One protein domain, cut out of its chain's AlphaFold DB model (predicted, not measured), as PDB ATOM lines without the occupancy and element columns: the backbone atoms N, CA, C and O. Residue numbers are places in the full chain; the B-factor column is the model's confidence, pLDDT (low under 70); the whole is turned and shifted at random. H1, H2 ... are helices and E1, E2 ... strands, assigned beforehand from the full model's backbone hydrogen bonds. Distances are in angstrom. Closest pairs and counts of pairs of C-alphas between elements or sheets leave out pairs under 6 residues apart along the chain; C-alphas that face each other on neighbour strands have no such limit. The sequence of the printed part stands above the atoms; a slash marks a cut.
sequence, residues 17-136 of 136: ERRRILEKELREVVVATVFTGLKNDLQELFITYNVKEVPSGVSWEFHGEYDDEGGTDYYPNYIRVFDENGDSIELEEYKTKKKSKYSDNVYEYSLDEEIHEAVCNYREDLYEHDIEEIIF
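Overview. This is residues 17 to 136 of the 136 residues of an uncharacterized protein of Bacillus sp. T33-2 (UniProt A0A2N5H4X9). A long helix, H1, runs along one side of a small body, and its first residues, 17 to 26, stick out as a free arm. In the body, the long hairpin of E1 and E2, widened by the short strand E5, makes a sheet; H2 and H3 pack both on that sheet and on H1, and the small hairpin of E3 and E4 lies at the end away from the arm. The printed part has 120 residues, in the order H1 E1 E2 E3 E4 H2 H3 E5, with the antiparallel sheets E2 - E1 - E5 and E3 - E4; the class is mixed, helices and strands. It is only just loose, close to compact, with a radius of gyration of the C-alphas of 16.5 A and spans of 52 by 40 by 28 A.

Arrangement. H1, residues 17 to 48, touches H2, residues 111 to 120, with residues 38 to 45 alone; the closest C-alphas, of Leu 42 and Ile 115, are 6.7 A apart, at a shallow tilt of 16 degrees, opposite ways. H1 touches H3, residues 123 to 129, with residues 27 to 34 alone; the closest C-alphas, of Val 31 and His 129, are 7.0 A apart, at a steep tilt of 42 degrees, opposite ways. E1, residues 57 to 66, and E2, residues 72 to 82, form an antiparallel hairpin, with N 63 and O 75 3.0 A apart, within hydrogen-bond range. E5, residues 133 to 135, is the antiparallel neighbour of E1, with N 134 and O 58 at 2.8 A. The three helices and this sheet make two layers, helices on one face of a sheet. H2 has a height over the sheet of 9.0 A. E3, residues 95 to 99, and E4, residues 106 to 110, form another hairpin, with N 109 and O 96 at 2.9 A. In H1, H2 and H3 every O i to N i+4 pair is within hydrogen-bond range.

Along the chain. H1 begins at C-alpha 17 (20.083, -4.387, 35.691) and is 46.7 A long. E1 measures 29.1 A, E2 29.3 A and H2 13.9 A. E5 ends at C-alpha 135 (21.374, -33.885, 50.884).

Size, cuts and confidence. The C-alphas of Glu 17 and Asn 105 are the two farthest apart, 54.8 A. The printed part has no cut; the link E2 to E3, 12 residues, is long. Residues 67 and 70 to 72 have pLDDT under 70.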
ATOM      1  N   GLU A  17      19.698  -4.002  34.335       83.00
ATOM      2  CA  GLU A  17      20.083  -4.387  35.691       83.00
ATOM      3  C   GLU A  17      18.898  -4.968  36.469       83.00
ATOM      4  O   GLU A  17      19.014  -6.018  37.100       83.00
ATOM      5  N   ARG A  18      17.707  -4.369  36.330       81.31
ATOM      6  CA  ARG A  18      16.487  -4.927  36.929       81.31
ATOM      7  C   ARG A  18      16.170  -6.327  36.408       81.31
ATOM      8  O   ARG A  18      15.761  -7.184  37.187       81.31
ATOM      9  N   ARG A  19      16.349  -6.564  35.106       86.62
ATOM     10  CA  ARG A  19      16.143  -7.885  34.507       86.62
ATOM     11  C   ARG A  19      17.089  -8.922  35.118       86.62
ATOM     12  O   ARG A  19      16.614  -9.978  35.512       86.62
ATOM     13  N   ARG A  20      18.377  -8.599  35.277       87.25
ATOM     14  CA  ARG A  20      19.362  -9.508  35.892       87.25
ATOM     15  C   ARG A  20      19.020  -9.865  37.336       87.25
ATOM     16  O   ARG A  20      19.151 -11.023  37.719       87.25
ATOM     17  N   ILE A  21      18.585  -8.885  38.133       87.88
ATOM     18  CA  ILE A  21      18.178  -9.125  39.527       87.88
ATOM     19  C   ILE A  21      16.977 -10.070  39.569       87.88
ATOM     20  O   ILE A  21      17.011 -11.052  40.302       87.88
ATOM     21  N   LEU A  22      15.954  -9.820  38.746       87.81
ATOM     22  CA  LEU A  22      14.766 -10.675  38.694       87.81
ATOM     23  C   LEU A  22      15.085 -12.091  38.202       87.81
ATOM     24  O   LEU A  22      14.554 -13.046  38.753       87.81
ATOM     25  N   GLU A  23      15.954 -12.242  37.200       87.62
ATOM     26  CA  GLU A  23      16.420 -13.557  36.731       87.62
ATOM     27  C   GLU A  23      17.149 -14.317  37.851       87.62
ATOM     28  O   GLU A  23      16.930 -15.514  38.035       87.62
ATOM     29  N   LYS A  24      17.964 -13.618  38.651       88.81
ATOM     30  CA  LYS A  24      18.648 -14.200  39.809       88.81
ATOM     31  C   LYS A  24      17.674 -14.603  40.921       88.81
ATOM     32  O   LYS A  24      17.760 -15.723  41.409       88.81
ATOM     33  N   GLU A  25      16.761 -13.716  41.313       88.75
ATOM     34  CA  GLU A  25      15.759 -13.994  42.351       88.75
ATOM     35  C   GLU A  25      14.828 -15.139  41.934       88.75
ATOM     36  O   GLU A  25      14.529 -16.018  42.738       88.75
ATOM     37  N   LEU A  26      14.410 -15.169  40.664       88.62
ATOM     38  CA  LEU A  26      13.609 -16.264  40.125       88.62
ATOM     39  C   LEU A  26      14.370 -17.589  40.209       88.62
ATOM     40  O   LEU A  26      13.815 -18.560  40.712       88.62
ATOM     41  N   ARG A  27      15.642 -17.615  39.788       88.06
ATOM     42  CA  ARG A  27      16.492 -18.807  39.903       88.06
ATOM     43  C   ARG A  27      16.585 -19.295  41.349       88.06
ATOM     44  O   ARG A  27      16.422 -20.482  41.595       88.06
ATOM     45  N   GLU A  28      16.817 -18.399  42.308       89.50
ATOM     46  CA  GLU A  28      16.887 -18.760  43.733       89.50
ATOM     47  C   GLU A  28      15.583 -19.409  44.226       89.50
ATOM     48  O   GLU A  28      15.619 -20.407  44.949       89.50
ATOM     49  N   VAL A  29      14.432 -18.882  43.803       91.06
ATOM     50  CA  VAL A  29      13.114 -19.425  44.163       91.06
ATOM     51  C   VAL A  29      12.858 -20.784  43.513       91.06
ATOM     52  O   VAL A  29      12.375 -21.688  44.200       91.06
ATOM     53  N   VAL A  30      13.174 -20.950  42.224       87.38
ATOM     54  CA  VAL A  30      12.995 -22.230  41.516       87.38
ATOM     55  C   VAL A  30      13.859 -23.304  42.166       87.38
ATOM     56  O   VAL A  30      13.323 -24.321  42.597       87.38
ATOM     57  N   VAL A  31      15.152 -23.033  42.369       90.44
ATOM     58  CA  VAL A  31      16.080 -23.956  43.041       90.44
ATOM     59  C   VAL A  31      15.538 -24.365  44.412       90.44
ATOM     60  O   VAL A  31      15.412 -25.554  44.689       90.44
ATOM     61  N   ALA A  32      15.143 -23.412  45.263       91.56
ATOM     62  CA  ALA A  32      14.612 -23.728  46.590       91.56
ATOM     63  C   ALA A  32      13.327 -24.577  46.538       91.56
ATOM     64  O   ALA A  32      13.131 -25.463  47.376       91.56
ATOM     65  N   THR A  33      12.458 -24.314  45.561       91.50
ATOM     66  CA  THR A  33      11.198 -25.046  45.370       91.50
ATOM     67  C   THR A  33      11.462 -26.478  44.918       91.50
ATOM     68  O   THR A  33      10.914 -27.401  45.515       91.50
ATOM     69  N   VAL A  34      12.341 -26.665  43.932       91.81
ATOM     70  CA  VAL A  34      12.737 -27.975  43.400       91.81
ATOM     71  C   VAL A  34      13.432 -28.804  44.473       91.81
ATOM     72  O   VAL A  34      13.019 -29.931  44.726       91.81
ATOM     73  N   PHE A  35      14.403 -28.223  45.189       92.75
ATOM     74  CA  PHE A  35      15.067 -28.890  46.313       92.75
ATOM     75  C   PHE A  35      14.061 -29.351  47.367       92.75
ATOM     76  O   PHE A  35      14.129 -30.484  47.828       92.75
ATOM     77  N   THR A  36      13.123 -28.484  47.755       94.00
ATOM     78  CA  THR A  36      12.133 -28.820  48.787       94.00
ATOM     79  C   THR A  36      11.154 -29.887  48.299       94.00
ATOM     80  O   THR A  36      10.867 -30.823  49.041       94.00
ATOM     81  N   GLY A  37      10.645 -29.753  47.071       95.38
ATOM     82  CA  GLY A  37       9.709 -30.699  46.463       95.38
ATOM     83  C   GLY A  37      10.326 -32.084  46.331       95.38
ATOM     84  O   GLY A  37       9.842 -33.031  46.947       95.38
ATOM     85  N   LEU A  38      11.466 -32.174  45.643       96.25
ATOM     86  CA  LEU A  38      12.171 -33.434  45.436       96.25
ATOM     87  C   LEU A  38      12.610 -34.069  46.763       96.25
ATOM     88  O   LEU A  38      12.438 -35.270  46.953       96.25
ATOM     89  N   LYS A  39      13.120 -33.282  47.720       95.44
ATOM     90  CA  LYS A  39      13.489 -33.798  49.049       95.44
ATOM     91  C   LYS A  39      12.299 -34.432  49.768       95.44
ATOM     92  O   LYS A  39      12.461 -35.499  50.358       95.44
ATOM     93  N   ASN A  40      11.125 -33.807  49.716       95.31
ATOM     94  CA  ASN A  40       9.919 -34.352  50.340       95.31
ATOM     95  C   ASN A  40       9.457 -35.640  49.643       95.31
ATOM     96  O   ASN A  40       9.172 -36.620  50.329       95.31
ATOM     97  N   ASP A  41       9.440 -35.654  48.307       96.31
ATOM     98  CA  ASP A  41       9.040 -36.827  47.520       96.31
ATOM     99  C   ASP A  41       9.966 -38.024  47.810       96.31
ATOM    100  O   ASP A  41       9.505 -39.138  48.069       96.31
ATOM    101  N   LEU A  42      11.284 -37.791  47.867       95.69
ATOM    102  CA  LEU A  42      12.273 -38.816  48.216       95.69
ATOM    103  C   LEU A  42      12.100 -39.321  49.657       95.69
ATOM    104  O   LEU A  42      12.138 -40.528  49.895       95.69
ATOM    105  N   GLN A  43      11.861 -38.429  50.625       94.62
ATOM    106  CA  GLN A  43      11.587 -38.828  52.010       94.62
ATOM    107  C   GLN A  43      10.332 -39.699  52.123       94.62
ATOM    108  O   GLN A  43      10.341 -40.696  52.848       94.62
ATOM    109  N   GLU A  44       9.263 -39.362  51.398       94.06
ATOM    110  CA  GLU A  44       8.041 -40.166  51.371       94.06
ATOM    111  C   GLU A  44       8.291 -41.559  50.778       94.06
ATOM    112  O   GLU A  44       7.798 -42.557  51.319       94.06
ATOM    113  N   LEU A  45       9.107 -41.655  49.723       94.56
ATOM    114  CA  LEU A  45       9.525 -42.937  49.158       94.56
ATOM    115  C   LEU A  45      10.313 -43.771  50.172       94.56
ATOM    116  O   LEU A  45       9.963 -44.930  50.401       94.56
ATOM    117  N   PHE A  46      11.310 -43.196  50.849       93.44
ATOM    118  CA  PHE A  46      12.095 -43.927  51.851       93.44
ATOM    119  C   PHE A  46      11.236 -44.451  53.007       93.44
ATOM    120  O   PHE A  46      11.415 -45.590  53.448       93.44
ATOM    121  N   ILE A  47      10.250 -43.668  53.454       91.69
ATOM    122  CA  ILE A  47       9.276 -44.095  54.466       91.69
ATOM    123  C   ILE A  47       8.394 -45.227  53.925       91.69
ATOM    124  O   ILE A  47       8.212 -46.246  54.592       91.69
ATOM    125  N   THR A  48       7.865 -45.078  52.708       91.69
ATOM    126  CA  THR A  48       6.959 -46.051  52.073       91.69
ATOM    127  C   THR A  48       7.623 -47.410  51.865       91.69
ATOM    128  O   THR A  48       6.988 -48.451  52.045       91.69
ATOM    129  N   TYR A  49       8.907 -47.406  51.513       92.62
ATOM    130  CA  TYR A  49       9.711 -48.607  51.293       92.62
ATOM    131  C   TYR A  49      10.399 -49.119  52.564       92.62
ATOM    132  O   TYR A  49      11.095 -50.132  52.517       92.62
ATOM    133  N   ASN A  50      10.161 -48.469  53.711       89.12
ATOM    134  CA  ASN A  50      10.701 -48.846  55.014       89.12
ATOM    135  C   ASN A  50      12.236 -48.986  54.998       89.12
ATOM    136  O   ASN A  50      12.797 -49.964  55.508       89.12
ATOM    137  N   VAL A  51      12.911 -48.004  54.395       88.06
ATOM    138  CA  VAL A  51      14.373 -47.899  54.436       88.06
ATOM    139  C   VAL A  51      14.786 -47.665  55.888       88.06
ATOM    140  O   VAL A  51      14.314 -46.734  56.537       88.06
ATOM    141  N   LYS A  52      15.599 -48.580  56.432       79.19
ATOM    142  CA  LYS A  52      15.887 -48.644  57.877       79.19
ATOM    143  C   LYS A  52      16.618 -47.409  58.392       79.19
ATOM    144  O   LYS A  52      16.384 -46.995  59.525       79.19
ATOM    145  N   GLU A  53      17.501 -46.867  57.569       80.56
ATOM    146  CA  GLU A  53      18.318 -45.700  57.869       80.56
ATOM    147  C   GLU A  53      17.976 -44.630  56.842       80.56
ATOM    148  O   GLU A  53      17.923 -44.911  55.646       80.56
ATOM    149  N   VAL A  54      17.666 -43.420  57.316       79.69
ATOM    150  CA  VAL A  54      17.369 -42.302  56.420       79.69
ATOM    151  C   VAL A  54      18.642 -42.010  55.625       79.69
ATOM    152  O   VAL A  54      19.668 -41.739  56.253       79.69
ATOM    153  N   PRO A  55      18.602 -42.067  54.284       91.75
ATOM    154  CA  PRO A  55      19.768 -41.763  53.467       91.75
ATOM    155  C   PRO A  55      20.310 -40.363  53.748       91.75
ATOM    156  O   PRO A  55      19.536 -39.444  54.017       91.75
ATOM    157  N   SER A  56      21.626 -40.185  53.651       94.19
ATOM    158  CA  SER A  56      22.270 -38.872  53.772       94.19
ATOM    159  C   SER A  56      22.146 -38.050  52.495       94.19
ATOM    160  O   SER A  56      22.116 -36.821  52.555       94.19
ATOM    161  N   GLY A  57      22.014 -38.707  51.342       95.50
ATOM    162  CA  GLY A  57      21.842 -38.023  50.071       95.50
ATOM    163  C   GLY A  57      21.451 -38.933  48.916       95.50
ATOM    164  O   GLY A  57      21.505 -40.160  49.010       95.50
ATOM    165  N   VAL A  58      21.045 -38.299  47.821       96.38
ATOM    166  CA  VAL A  58      20.766 -38.919  46.522       96.38
ATOM    167  C   VAL A  58      21.472 -38.087  45.458       96.38
ATOM    168  O   VAL A  58      21.331 -36.867  45.476       96.38
ATOM    169  N   SER A  59      22.197 -38.721  44.538       96.56
ATOM    170  CA  SER A  59      22.839 -38.048  43.402       96.56
ATOM    171  C   SER A  59      22.494 -38.713  42.077       96.56
ATOM    172  O   SER A  59      22.080 -39.873  42.044       96.56
ATOM    173  N   TRP A  60      22.685 -37.983  40.983       95.69
ATOM    174  CA  TRP A  60      22.480 -38.454  39.615       95.69
ATOM    175  C   TRP A  60      23.459 -37.771  38.659       95.69
ATOM    176  O   TRP A  60      24.100 -36.784  38.998       95.69
ATOM    177  N   GLU A  61      23.567 -38.307  37.449       94.06
ATOM    178  CA  GLU A  61      24.374 -37.756  36.360       94.06
ATOM    179  C   GLU A  61      23.448 -37.466  35.168       94.06
ATOM    180  O   GLU A  61      22.603 -38.295  34.824       94.06
ATOM    181  N   PHE A  62      23.573 -36.306  34.516       91.00
ATOM    182  CA  PHE A  62      22.771 -36.005  33.326       91.00
ATOM    183  C   PHE A  62      23.383 -36.607  32.066       91.00
ATOM    184  O   PHE A  62      24.517 -36.301  31.693       91.00
ATOM    185  N   HIS A  63      22.593 -37.403  31.349       86.31
ATOM    186  CA  HIS A  63      22.973 -37.942  30.049       86.31
ATOM    187  C   HIS A  63      22.038 -37.426  28.964       86.31
ATOM    188  O   HIS A  63      20.819 -37.460  29.112       86.31
ATOM    189  N   GLY A  64      22.634 -36.935  27.876       80.62
ATOM    190  CA  GLY A  64      21.894 -36.530  26.690       80.62
ATOM    191  C   GLY A  64      21.417 -37.755  25.917       80.62
ATOM    192  O   GLY A  64      22.237 -38.554  25.457       80.62
ATOM    193  N   GLU A  65      20.111 -37.882  25.749       71.12
ATOM    194  CA  GLU A  65      19.494 -38.772  24.779       71.12
ATOM    195  C   GLU A  65      19.217 -37.976  23.504       71.12
ATOM    196  O   GLU A  65      18.570 -36.929  23.530       71.12
ATOM    197  N   TYR A  66      19.768 -38.450  22.386       71.56
ATOM    198  CA  TYR A  66      19.522 -37.852  21.080       71.56
ATOM    199  C   TYR A  66      18.240 -38.439  20.512       71.56
ATOM    200  O   TYR A  66      18.160 -39.658  20.325       71.56
ATOM    201  N   ASP A  67      17.275 -37.580  20.202       68.19
ATOM    202  CA  ASP A  67      16.171 -37.990  19.350       68.19
ATOM    203  C   ASP A  67      16.626 -38.049  17.877       68.19
ATOM    204  O   ASP A  67      17.689 -37.557  17.475       68.19
ATOM    205  N   ASP A  68      15.826 -38.717  17.056       70.88
ATOM    206  CA  ASP A  68      16.041 -38.861  15.621       70.88
ATOM    207  C   ASP A  68      15.705 -37.589  14.816       70.88
ATOM    208  O   ASP A  68      16.002 -37.524  13.617       70.88
ATOM    209  N   GLU A  69      15.159 -36.557  15.465       70.69
ATOM    210  CA  GLU A  69      14.824 -35.246  14.899       70.69
ATOM    211  C   GLU A  69      15.914 -34.177  15.155       70.69
ATOM    212  O   GLU A  69      15.855 -33.079  14.594       70.69
ATOM    213  N   GLY A  70      16.963 -34.511  15.916       60.03
ATOM    214  CA  GLY A  70      18.101 -33.643  16.228       60.03
ATOM    215  C   GLY A  70      17.980 -32.854  17.538       60.03
ATOM    216  O   GLY A  70      18.798 -31.962  17.774       60.03
ATOM    217  N   GLY A  71      16.988 -33.162  18.374       67.75
ATOM    218  CA  GLY A  71      16.891 -32.734  19.763       67.75
ATOM    219  C   GLY A  71      17.791 -33.558  20.688       67.75
ATOM    220  O   GLY A  71      18.132 -34.713  20.421       67.75
ATOM    221  N   THR A  72      18.227 -32.935  21.781       68.62
ATOM    222  CA  THR A  72      18.896 -33.623  22.888       68.62
ATOM    223  C   THR A  72      18.121 -33.333  24.159       68.62
ATOM    224  O   THR A  72      18.126 -32.194  24.627       68.62
ATOM    225  N   ASP A  73      17.492 -34.366  24.707       76.62
ATOM    226  CA  ASP A  73      16.888 -34.319  26.032       76.62
ATOM    227  C   ASP A  73      17.909 -34.817  27.055       76.62
ATOM    228  O   ASP A  73      18.595 -35.814  26.831       76.62
ATOM    229  N   TYR A  74      18.023 -34.139  28.194       79.75
ATOM    230  CA  TYR A  74      18.924 -34.551  29.267       79.75
ATOM    231  C   TYR A  74      18.144 -35.283  30.355       79.75
ATOM    232  O   TYR A  74      17.273 -34.707  31.009       79.75
ATOM    233  N   TYR A  75      18.475 -36.558  30.558       88.31
ATOM    234  CA  TYR A  75      17.831 -37.409  31.552       88.31
ATOM    235  C   TYR A  75      18.775 -37.704  32.725       88.31
ATOM    236  O   TYR A  75      19.932 -38.086  32.495       88.31
ATOM    237  N   PRO A  76      18.292 -37.565  33.975       90.50
ATOM    238  CA  PRO A  76      18.985 -38.061  35.155       90.50
ATOM    239  C   PRO A  76      19.199 -39.571  35.034       90.50
ATOM    240  O   PRO A  76      18.253 -40.325  34.848       90.50
ATOM    241  N   ASN A  77      20.446 -40.003  35.138       89.25
ATOM    242  CA  ASN A  77      20.877 -41.391  35.069       89.25
ATOM    243  C   ASN A  77      21.851 -41.685  36.217       89.25
ATOM    244  O   ASN A  77      22.250 -40.789  36.958       89.25
ATOM    245  N   TYR A  78      22.230 -42.958  36.375       90.44
ATOM    246  CA  TYR A  78      23.183 -43.404  37.402       90.44
ATOM    247  C   TYR A  78      22.837 -42.922  38.814       90.44
ATOM    248  O   TYR A  78      23.712 -42.499  39.569       90.44
ATOM    249  N   ILE A  79      21.553 -42.999  39.161       93.19
ATOM    250  CA  ILE A  79      21.065 -42.561  40.462       93.19
ATOM    251  C   ILE A  79      21.717 -43.397  41.564       93.19
ATOM    252  O   ILE A  79      21.685 -44.629  41.527       93.19
ATOM    253  N   ARG A  80      22.301 -42.717  42.549       95.06
ATOM    254  CA  ARG A  80      22.933 -43.323  43.724       95.06
ATOM    255  C   ARG A  80      22.333 -42.735  44.985       95.06
ATOM    256  O   ARG A  80      22.014 -41.552  45.038       95.06
ATOM    257  N   VAL A  81      22.187 -43.576  45.999       95.06
ATOM    258  CA  VAL A  81      21.650 -43.208  47.311       95.06
ATOM    259  C   VAL A  81      22.705 -43.550  48.340       95.06
ATOM    260  O   VAL A  81      23.255 -44.648  48.290       95.06
ATOM    261  N   PHE A  82      22.991 -42.628  49.248       94.88
ATOM    262  CA  PHE A  82      24.090 -42.753  50.198       94.88
ATOM    263  C   PHE A  82      23.575 -42.885  51.626       94.88
ATOM    264  O   PHE A  82      22.609 -42.221  52.006       94.88
ATOM    265  N   ASP A  83      24.223 -43.722  52.429       92.62
ATOM    266  CA  ASP A  83      24.002 -43.796  53.874       92.62
ATOM    267  C   ASP A  83      24.716 -42.645  54.613       92.62
ATOM    268  O   ASP A  83      25.371 -41.796  54.003       92.62
ATOM    269  N   GLU A  84      24.614 -42.589  55.942       90.94
ATOM    270  CA  GLU A  84      25.290 -41.566  56.760       90.94
ATOM    271  C   GLU A  84      26.828 -41.589  56.680       90.94
ATOM    272  O   GLU A  84      27.475 -40.592  57.008       90.94
ATOM    273  N   ASN A  85      27.415 -42.698  56.225       90.88
ATOM    274  CA  ASN A  85      28.855 -42.875  56.063       90.88
ATOM    275  C   ASN A  85      29.339 -42.486  54.654       90.88
ATOM    276  O   ASN A  85      30.549 -42.396  54.430       90.88
ATOM    277  N   GLY A  86      28.415 -42.212  53.727       88.75
ATOM    278  CA  GLY A  86      28.699 -41.937  52.321       88.75
ATOM    279  C   GLY A  86      28.818 -43.198  51.460       88.75
ATOM    280  O   GLY A  86      29.243 -43.104  50.307       88.75
ATOM    281  N   ASP A  87      28.453 -44.363  51.993       91.25
ATOM    282  CA  ASP A  87      28.432 -45.624  51.261       91.25
ATOM    283  C   ASP A  87      27.137 -45.747  50.445       91.25
ATOM    284  O   ASP A  87      26.062 -45.310  50.859       91.25
ATOM    285  N   SER A  88      27.233 -46.347  49.255       91.25
ATOM    286  CA  SER A  88      26.070 -46.542  48.384       91.25
ATOM    287  C   SER A  88      25.133 -47.606  48.956       91.25
ATOM    288  O   SER A  88      25.555 -48.722  49.252       91.25
ATOM    289  N   ILE A  89      23.843 -47.290  49.018       90.31
ATOM    290  CA  ILE A  89      22.780 -48.211  49.419       90.31
ATOM    291  C   ILE A  89      22.324 -49.008  48.194       90.31
ATOM    292  O   ILE A  89      21.937 -48.433  47.175       90.31
ATOM    293  N   GLU A  90      22.337 -50.338  48.289       89.38
ATOM    294  CA  GLU A  90      21.759 -51.212  47.263       89.38
ATOM    295  C   GLU A  90      20.224 -51.146  47.321       89.38
ATOM    296  O   GLU A  90      19.600 -51.553  48.302       89.38
ATOM    297  N   LEU A  91      19.605 -50.603  46.270       87.50
ATOM    298  CA  LEU A  91      18.160 -50.349  46.234       87.50
ATOM    299  C   LEU A  91      17.320 -51.532  45.730       87.50
ATOM    300  O   LEU A  91      16.118 -51.571  45.989       87.50
ATOM    301  N   GLU A  92      17.929 -52.497  45.034       81.50
ATOM    302  CA  GLU A  92      17.220 -53.592  44.347       81.50
ATOM    303  C   GLU A  92      16.379 -54.467  45.295       81.50
ATOM    304  O   GLU A  92      15.388 -55.080  44.883       81.50
ATOM    305  N   GLU A  93      16.752 -54.527  46.576       84.44
ATOM    306  CA  GLU A  93      16.045 -55.303  47.599       84.44
ATOM    307  C   GLU A  93      14.796 -54.592  48.149       84.44
ATOM    308  O   GLU A  93      13.917 -55.233  48.735       84.44
ATOM    309  N   TYR A  94      14.673 -53.279  47.942       90.19
ATOM    310  CA  TYR A  94      13.557 -52.485  48.446       90.19
ATOM    311  C   TYR A  94      12.395 -52.529  47.459       90.19
ATOM    312  O   TYR A  94      12.321 -51.753  46.509       90.19
ATOM    313  N   LYS A  95      11.451 -53.443  47.702       93.12
ATOM    314  CA  LYS A  95      10.255 -53.628  46.870       93.12
ATOM    315  C   LYS A  95       8.980 -53.496  47.679       93.12
ATOM    316  O   LYS A  95       8.892 -53.972  48.811       93.12
ATOM    317  N   THR A  96       7.957 -52.905  47.072       91.88
ATOM    318  CA  THR A  96       6.627 -52.813  47.676       91.88
ATOM    319  C   THR A  96       5.535 -53.107  46.661       91.88
ATOM    320  O   THR A  96       5.679 -52.852  45.466       91.88
ATOM    321  N   LYS A  97       4.413 -53.650  47.139       91.81
ATOM    322  CA  LYS A  97       3.223 -53.866  46.312       91.81
ATOM    323  C   LYS A  97       2.263 -52.712  46.506       91.81
ATOM    324  O   LYS A  97       1.700 -52.553  47.587       91.81
ATOM    325  N   LYS A  98       2.029 -51.946  45.444       88.25
ATOM    326  CA  LYS A  98       1.105 -50.809  45.457       88.25
ATOM    327  C   LYS A  98       0.241 -50.770  44.205       88.25
ATOM    328  O   LYS A  98       0.533 -51.404  43.190       88.25
ATOM    329  N   LYS A  99      -0.881 -50.058  44.309       89.94
ATOM    330  CA  LYS A  99      -1.794 -49.845  43.184       89.94
ATOM    331  C   LYS A  99      -1.101 -48.981  42.128       89.94
ATOM    332  O   LYS A  99      -0.472 -47.984  42.473       89.94
ATOM    333  N   SER A 100      -1.229 -49.361  40.860       87.31
ATOM    334  CA  SER A 100      -0.708 -48.585  39.737       87.31
ATOM    335  C   SER A 100      -1.338 -47.194  39.674       87.31
ATOM    336  O   SER A 100      -2.535 -47.034  39.914       87.31
ATOM    337  N   LYS A 101      -0.555 -46.195  39.253       82.44
ATOM    338  CA  LYS A 101      -1.074 -44.866  38.889       82.44
ATOM    339  C   LYS A 101      -1.934 -44.907  37.615       82.44
ATOM    340  O   LYS A 101      -2.778 -44.040  37.417       82.44
ATOM    341  N   TYR A 102      -1.749 -45.928  36.773       86.69
ATOM    342  CA  TYR A 102      -2.328 -46.018  35.427       86.69
ATOM    343  C   TYR A 102      -3.383 -47.119  35.273       86.69
ATOM    344  O   TYR A 102      -3.960 -47.282  34.199       86.69
ATOM    345  N   SER A 103      -3.637 -47.913  36.317       91.25
ATOM    346  CA  SER A 103      -4.638 -48.981  36.276       91.25
ATOM    347  C   SER A 103      -5.143 -49.358  37.667       91.25
ATOM    348  O   SER A 103      -4.550 -49.008  38.683       91.25
ATOM    349  N   ASP A 104      -6.230 -50.130  37.722       93.12
ATOM    350  CA  ASP A 104      -6.772 -50.634  38.988       93.12
ATOM    351  C   ASP A 104      -5.987 -51.811  39.595       93.12
ATOM    352  O   ASP A 104      -6.329 -52.295  40.674       93.12
ATOM    353  N   ASN A 105      -4.922 -52.254  38.928       94.12
ATOM    354  CA  ASN A 105      -4.123 -53.398  39.344       94.12
ATOM    355  C   ASN A 105      -3.050 -53.014  40.374       94.12
ATOM    356  O   ASN A 105      -2.591 -51.872  40.442       94.12
ATOM    357  N   VAL A 106      -2.625 -54.005  41.159       93.25
ATOM    358  CA  VAL A 106      -1.498 -53.900  42.095       93.25
ATOM    359  C   VAL A 106      -0.276 -54.549  41.460       93.25
ATOM    360  O   VAL A 106      -0.343 -55.714  41.065       93.25
ATOM    361  N   TYR A 107       0.830 -53.812  41.401       91.12
ATOM    362  CA  TYR A 107       2.120 -54.310  40.926       91.12
ATOM    363  C   TYR A 107       3.167 -54.199  42.030       91.12
ATOM    364  O   TYR A 107       2.980 -53.487  43.020       91.12
ATOM    365  N   GLU A 108       4.240 -54.962  41.871       93.12
ATOM    366  CA  GLU A 108       5.448 -54.816  42.669       93.12
ATOM    367  C   GLU A 108       6.334 -53.772  41.995       93.12
ATOM    368  O   GLU A 108       6.602 -53.889  40.802       93.12
ATOM    369  N   TYR A 109       6.732 -52.761  42.757       91.56
ATOM    370  CA  TYR A 109       7.601 -51.675  42.323       91.56
ATOM    371  C   TYR A 109       8.866 -51.710  43.170       91.56
ATOM    372  O   TYR A 109       8.775 -51.925  44.386       91.56
ATOM    373  N   SER A 110      10.022 -51.488  42.558       93.50
ATOM    374  CA  SER A 110      11.288 -51.334  43.270       93.50
ATOM    375  C   SER A 110      11.575 -49.862  43.577       93.50
ATOM    376  O   SER A 110      11.015 -48.956  42.960       93.50
ATOM    377  N   LEU A 111      12.369 -49.617  44.617       93.69
ATOM    378  CA  LEU A 111      12.658 -48.265  45.092       93.69
ATOM    379  C   LEU A 111      13.522 -47.480  44.099       93.69
ATOM    380  O   LEU A 111      13.334 -46.278  43.965       93.69
ATOM    381  N   ASP A 112      14.438 -48.142  43.393       93.06
ATOM    382  CA  ASP A 112      15.269 -47.522  42.357       93.06
ATOM    383  C   ASP A 112      14.428 -46.944  41.214       93.06
ATOM    384  O   ASP A 112      14.631 -45.789  40.841       93.06
ATOM    385  N   GLU A 113      13.431 -47.688  40.727       91.69
ATOM    386  CA  GLU A 113      12.508 -47.217  39.688       91.69
ATOM    387  C   GLU A 113      11.696 -46.002  40.160       91.69
ATOM    388  O   GLU A 113      11.503 -45.043  39.413       91.69
ATOM    389  N   GLU A 114      11.245 -46.006  41.415       93.88
ATOM    390  CA  GLU A 114      10.459 -44.901  41.970       93.88
ATOM    391  C   GLU A 114      11.285 -43.649  42.241       93.88
ATOM    392  O   GLU A 114      10.811 -42.541  41.989       93.88
ATOM    393  N   ILE A 115      12.515 -43.801  42.738       95.06
ATOM    394  CA  ILE A 115      13.439 -42.674  42.886       95.06
ATOM    395  C   ILE A 115      13.755 -42.109  41.505       95.06
ATOM    396  O   ILE A 115      13.739 -40.892  41.333       95.06
ATOM    397  N   HIS A 116      13.979 -42.969  40.510       93.94
ATOM    398  CA  HIS A 116      14.185 -42.535  39.137       93.94
ATOM    399  C   HIS A 116      12.994 -41.743  38.598       93.94
ATOM    400  O   HIS A 116      13.178 -40.634  38.100       93.94
ATOM    401  N   GLU A 117      11.766 -42.241  38.761       93.19
ATOM    402  CA  GLU A 117      10.559 -41.503  38.375       93.19
ATOM    403  C   GLU A 117      10.460 -40.153  39.108       93.19
ATOM    404  O   GLU A 117      10.178 -39.133  38.477       93.19
ATOM    405  N   ALA A 118      10.730 -40.124  40.417       95.31
ATOM    406  CA  ALA A 118      10.695 -38.900  41.212       95.31
ATOM    407  C   ALA A 118      11.705 -37.859  40.709       95.31
ATOM    408  O   ALA A 118      11.313 -36.722  40.467       95.31
ATOM    409  N   VAL A 119      12.966 -38.237  40.479       95.31
ATOM    410  CA  VAL A 119      13.998 -37.324  39.957       95.31
ATOM    411  C   VAL A 119      13.655 -36.873  38.530       95.31
ATOM    412  O   VAL A 119      13.754 -35.685  38.217       95.31
ATOM    413  N   CYS A 120      13.165 -37.773  37.670       92.81
ATOM    414  CA  CYS A 120      12.754 -37.431  36.306       92.81
ATOM    415  C   CYS A 120      11.611 -36.409  36.244       92.81
ATOM    416  O   CYS A 120      11.566 -35.630  35.291       92.81
ATOM    417  N   ASN A 121      10.717 -36.373  37.236       93.56
ATOM    418  CA  ASN A 121       9.633 -35.384  37.289       93.56
ATOM    419  C   ASN A 121      10.136 -33.941  37.457       93.56
ATOM    420  O   ASN A 121       9.412 -33.015  37.104       93.56
ATOM    421  N   TYR A 122      11.364 -33.751  37.949       94.38
ATOM    422  CA  TYR A 122      12.004 -32.439  38.105       94.38
ATOM    423  C   TYR A 122      13.135 -32.203  37.085       94.38
ATOM    424  O   TYR A 122      13.857 -31.216  37.195       94.38
ATOM    425  N   ARG A 123      13.323 -33.090  36.092       92.25
ATOM    426  CA  ARG A 123      14.537 -33.125  35.246       92.25
ATOM    427  C   ARG A 123      14.904 -31.796  34.584       92.25
ATOM    428  O   ARG A 123      16.086 -31.483  34.507       92.25
ATOM    429  N   GLU A 124      13.912 -31.043  34.108       90.75
ATOM    430  CA  GLU A 124      14.129 -29.788  33.381       90.75
ATOM    431  C   GLU A 124      14.737 -28.748  34.322       90.75
ATOM    432  O   GLU A 124      15.831 -28.253  34.062       90.75
ATOM    433  N   ASP A 125      14.099 -28.512  35.471       92.44
ATOM    434  CA  ASP A 125      14.590 -27.554  36.461       92.44
ATOM    435  C   ASP A 125      15.933 -27.986  37.073       92.44
ATOM    436  O   ASP A 125      16.792 -27.145  37.348       92.44
ATOM    437  N   LEU A 126      16.136 -29.291  37.294       93.38
ATOM    438  CA  LEU A 126      17.403 -29.812  37.814       93.38
ATOM    439  C   LEU A 126      18.546 -29.574  36.813       93.38
ATOM    440  O   LEU A 126      19.616 -29.112  37.211       93.38
ATOM    441  N   TYR A 127      18.311 -29.834  35.522       91.50
ATOM    442  CA  TYR A 127      19.299 -29.622  34.464       91.50
ATOM    443  C   TYR A 127      19.584 -28.132  34.234       91.50
ATOM    444  O   TYR A 127      20.741 -27.712  34.221       91.50
ATOM    445  N   GLU A 128      18.545 -27.298  34.114       90.62
ATOM    446  CA  GLU A 128      18.681 -25.851  33.893       90.62
ATOM    447  C   GLU A 128      19.404 -25.125  35.036       90.62
ATOM    448  O   GLU A 128      19.912 -24.007  34.867       90.62
ATOM    449  N   HIS A 129      19.437 -25.729  36.222       89.88
ATOM    450  CA  HIS A 129      20.044 -25.139  37.405       89.88
ATOM    451  C   HIS A 129      21.296 -25.844  37.915       89.88
ATOM    452  O   HIS A 129      21.852 -25.346  38.898       89.88
ATOM    453  N   ASP A 130      21.779 -26.870  37.207       90.50
ATOM    454  CA  ASP A 130      22.992 -27.625  37.550       90.50
ATOM    455  C   ASP A 130      22.880 -28.278  38.940       90.50
ATOM    456  O   ASP A 130      23.736 -28.125  39.812       90.50
ATOM    457  N   ILE A 131      21.738 -28.927  39.188       92.44
ATOM    458  CA  ILE A 131      21.452 -29.657  40.424       92.44
ATOM    459  C   ILE A 131      21.639 -31.148  40.143       92.44
ATOM    460  O   ILE A 131      20.863 -31.740  39.393       92.44
ATOM    461  N   GLU A 132      22.641 -31.751  40.776       94.75
ATOM    462  CA  GLU A 132      23.020 -33.162  40.584       94.75
ATOM    463  C   GLU A 132      22.914 -33.998  41.872       94.75
ATOM    464  O   GLU A 132      23.136 -35.210  41.859       94.75
ATOM    465  N   GLU A 133      22.557 -33.367  42.998       95.25
ATOM    466  CA  GLU A 133      22.405 -34.036  44.292       95.25
ATOM    467  C   GLU A 133      21.392 -33.354  45.228       95.25
ATOM    468  O   GLU A 133      21.197 -32.137  45.204       95.25
ATOM    469  N   ILE A 134      20.785 -34.154  46.111       93.69
ATOM    470  CA  ILE A 134      20.023 -33.719  47.290       93.69
ATOM    471  C   ILE A 134      20.672 -34.311  48.537       93.69
ATOM    472  O   ILE A 134      20.887 -35.519  48.602       93.69
ATOM    473  N   ILE A 135      20.890 -33.477  49.557       92.06
ATOM    474  CA  ILE A 135      21.374 -33.885  50.884       92.06
ATOM    475  C   ILE A 135      20.234 -33.769  51.917       92.06
ATOM    476  O   ILE A 135      19.473 -32.784  51.930       92.06
ATOM    477  N   PHE A 136      20.093 -34.777  52.783       88.00
ATOM    478  CA  PHE A 136      19.015 -34.871  53.777       88.00
ATOM    479  C   PHE A 136      19.344 -34.212  55.116       88.00
ATOM    480  O   PHE A 136      20.487 -34.307  55.602       88.00
TER     481      PHE A 136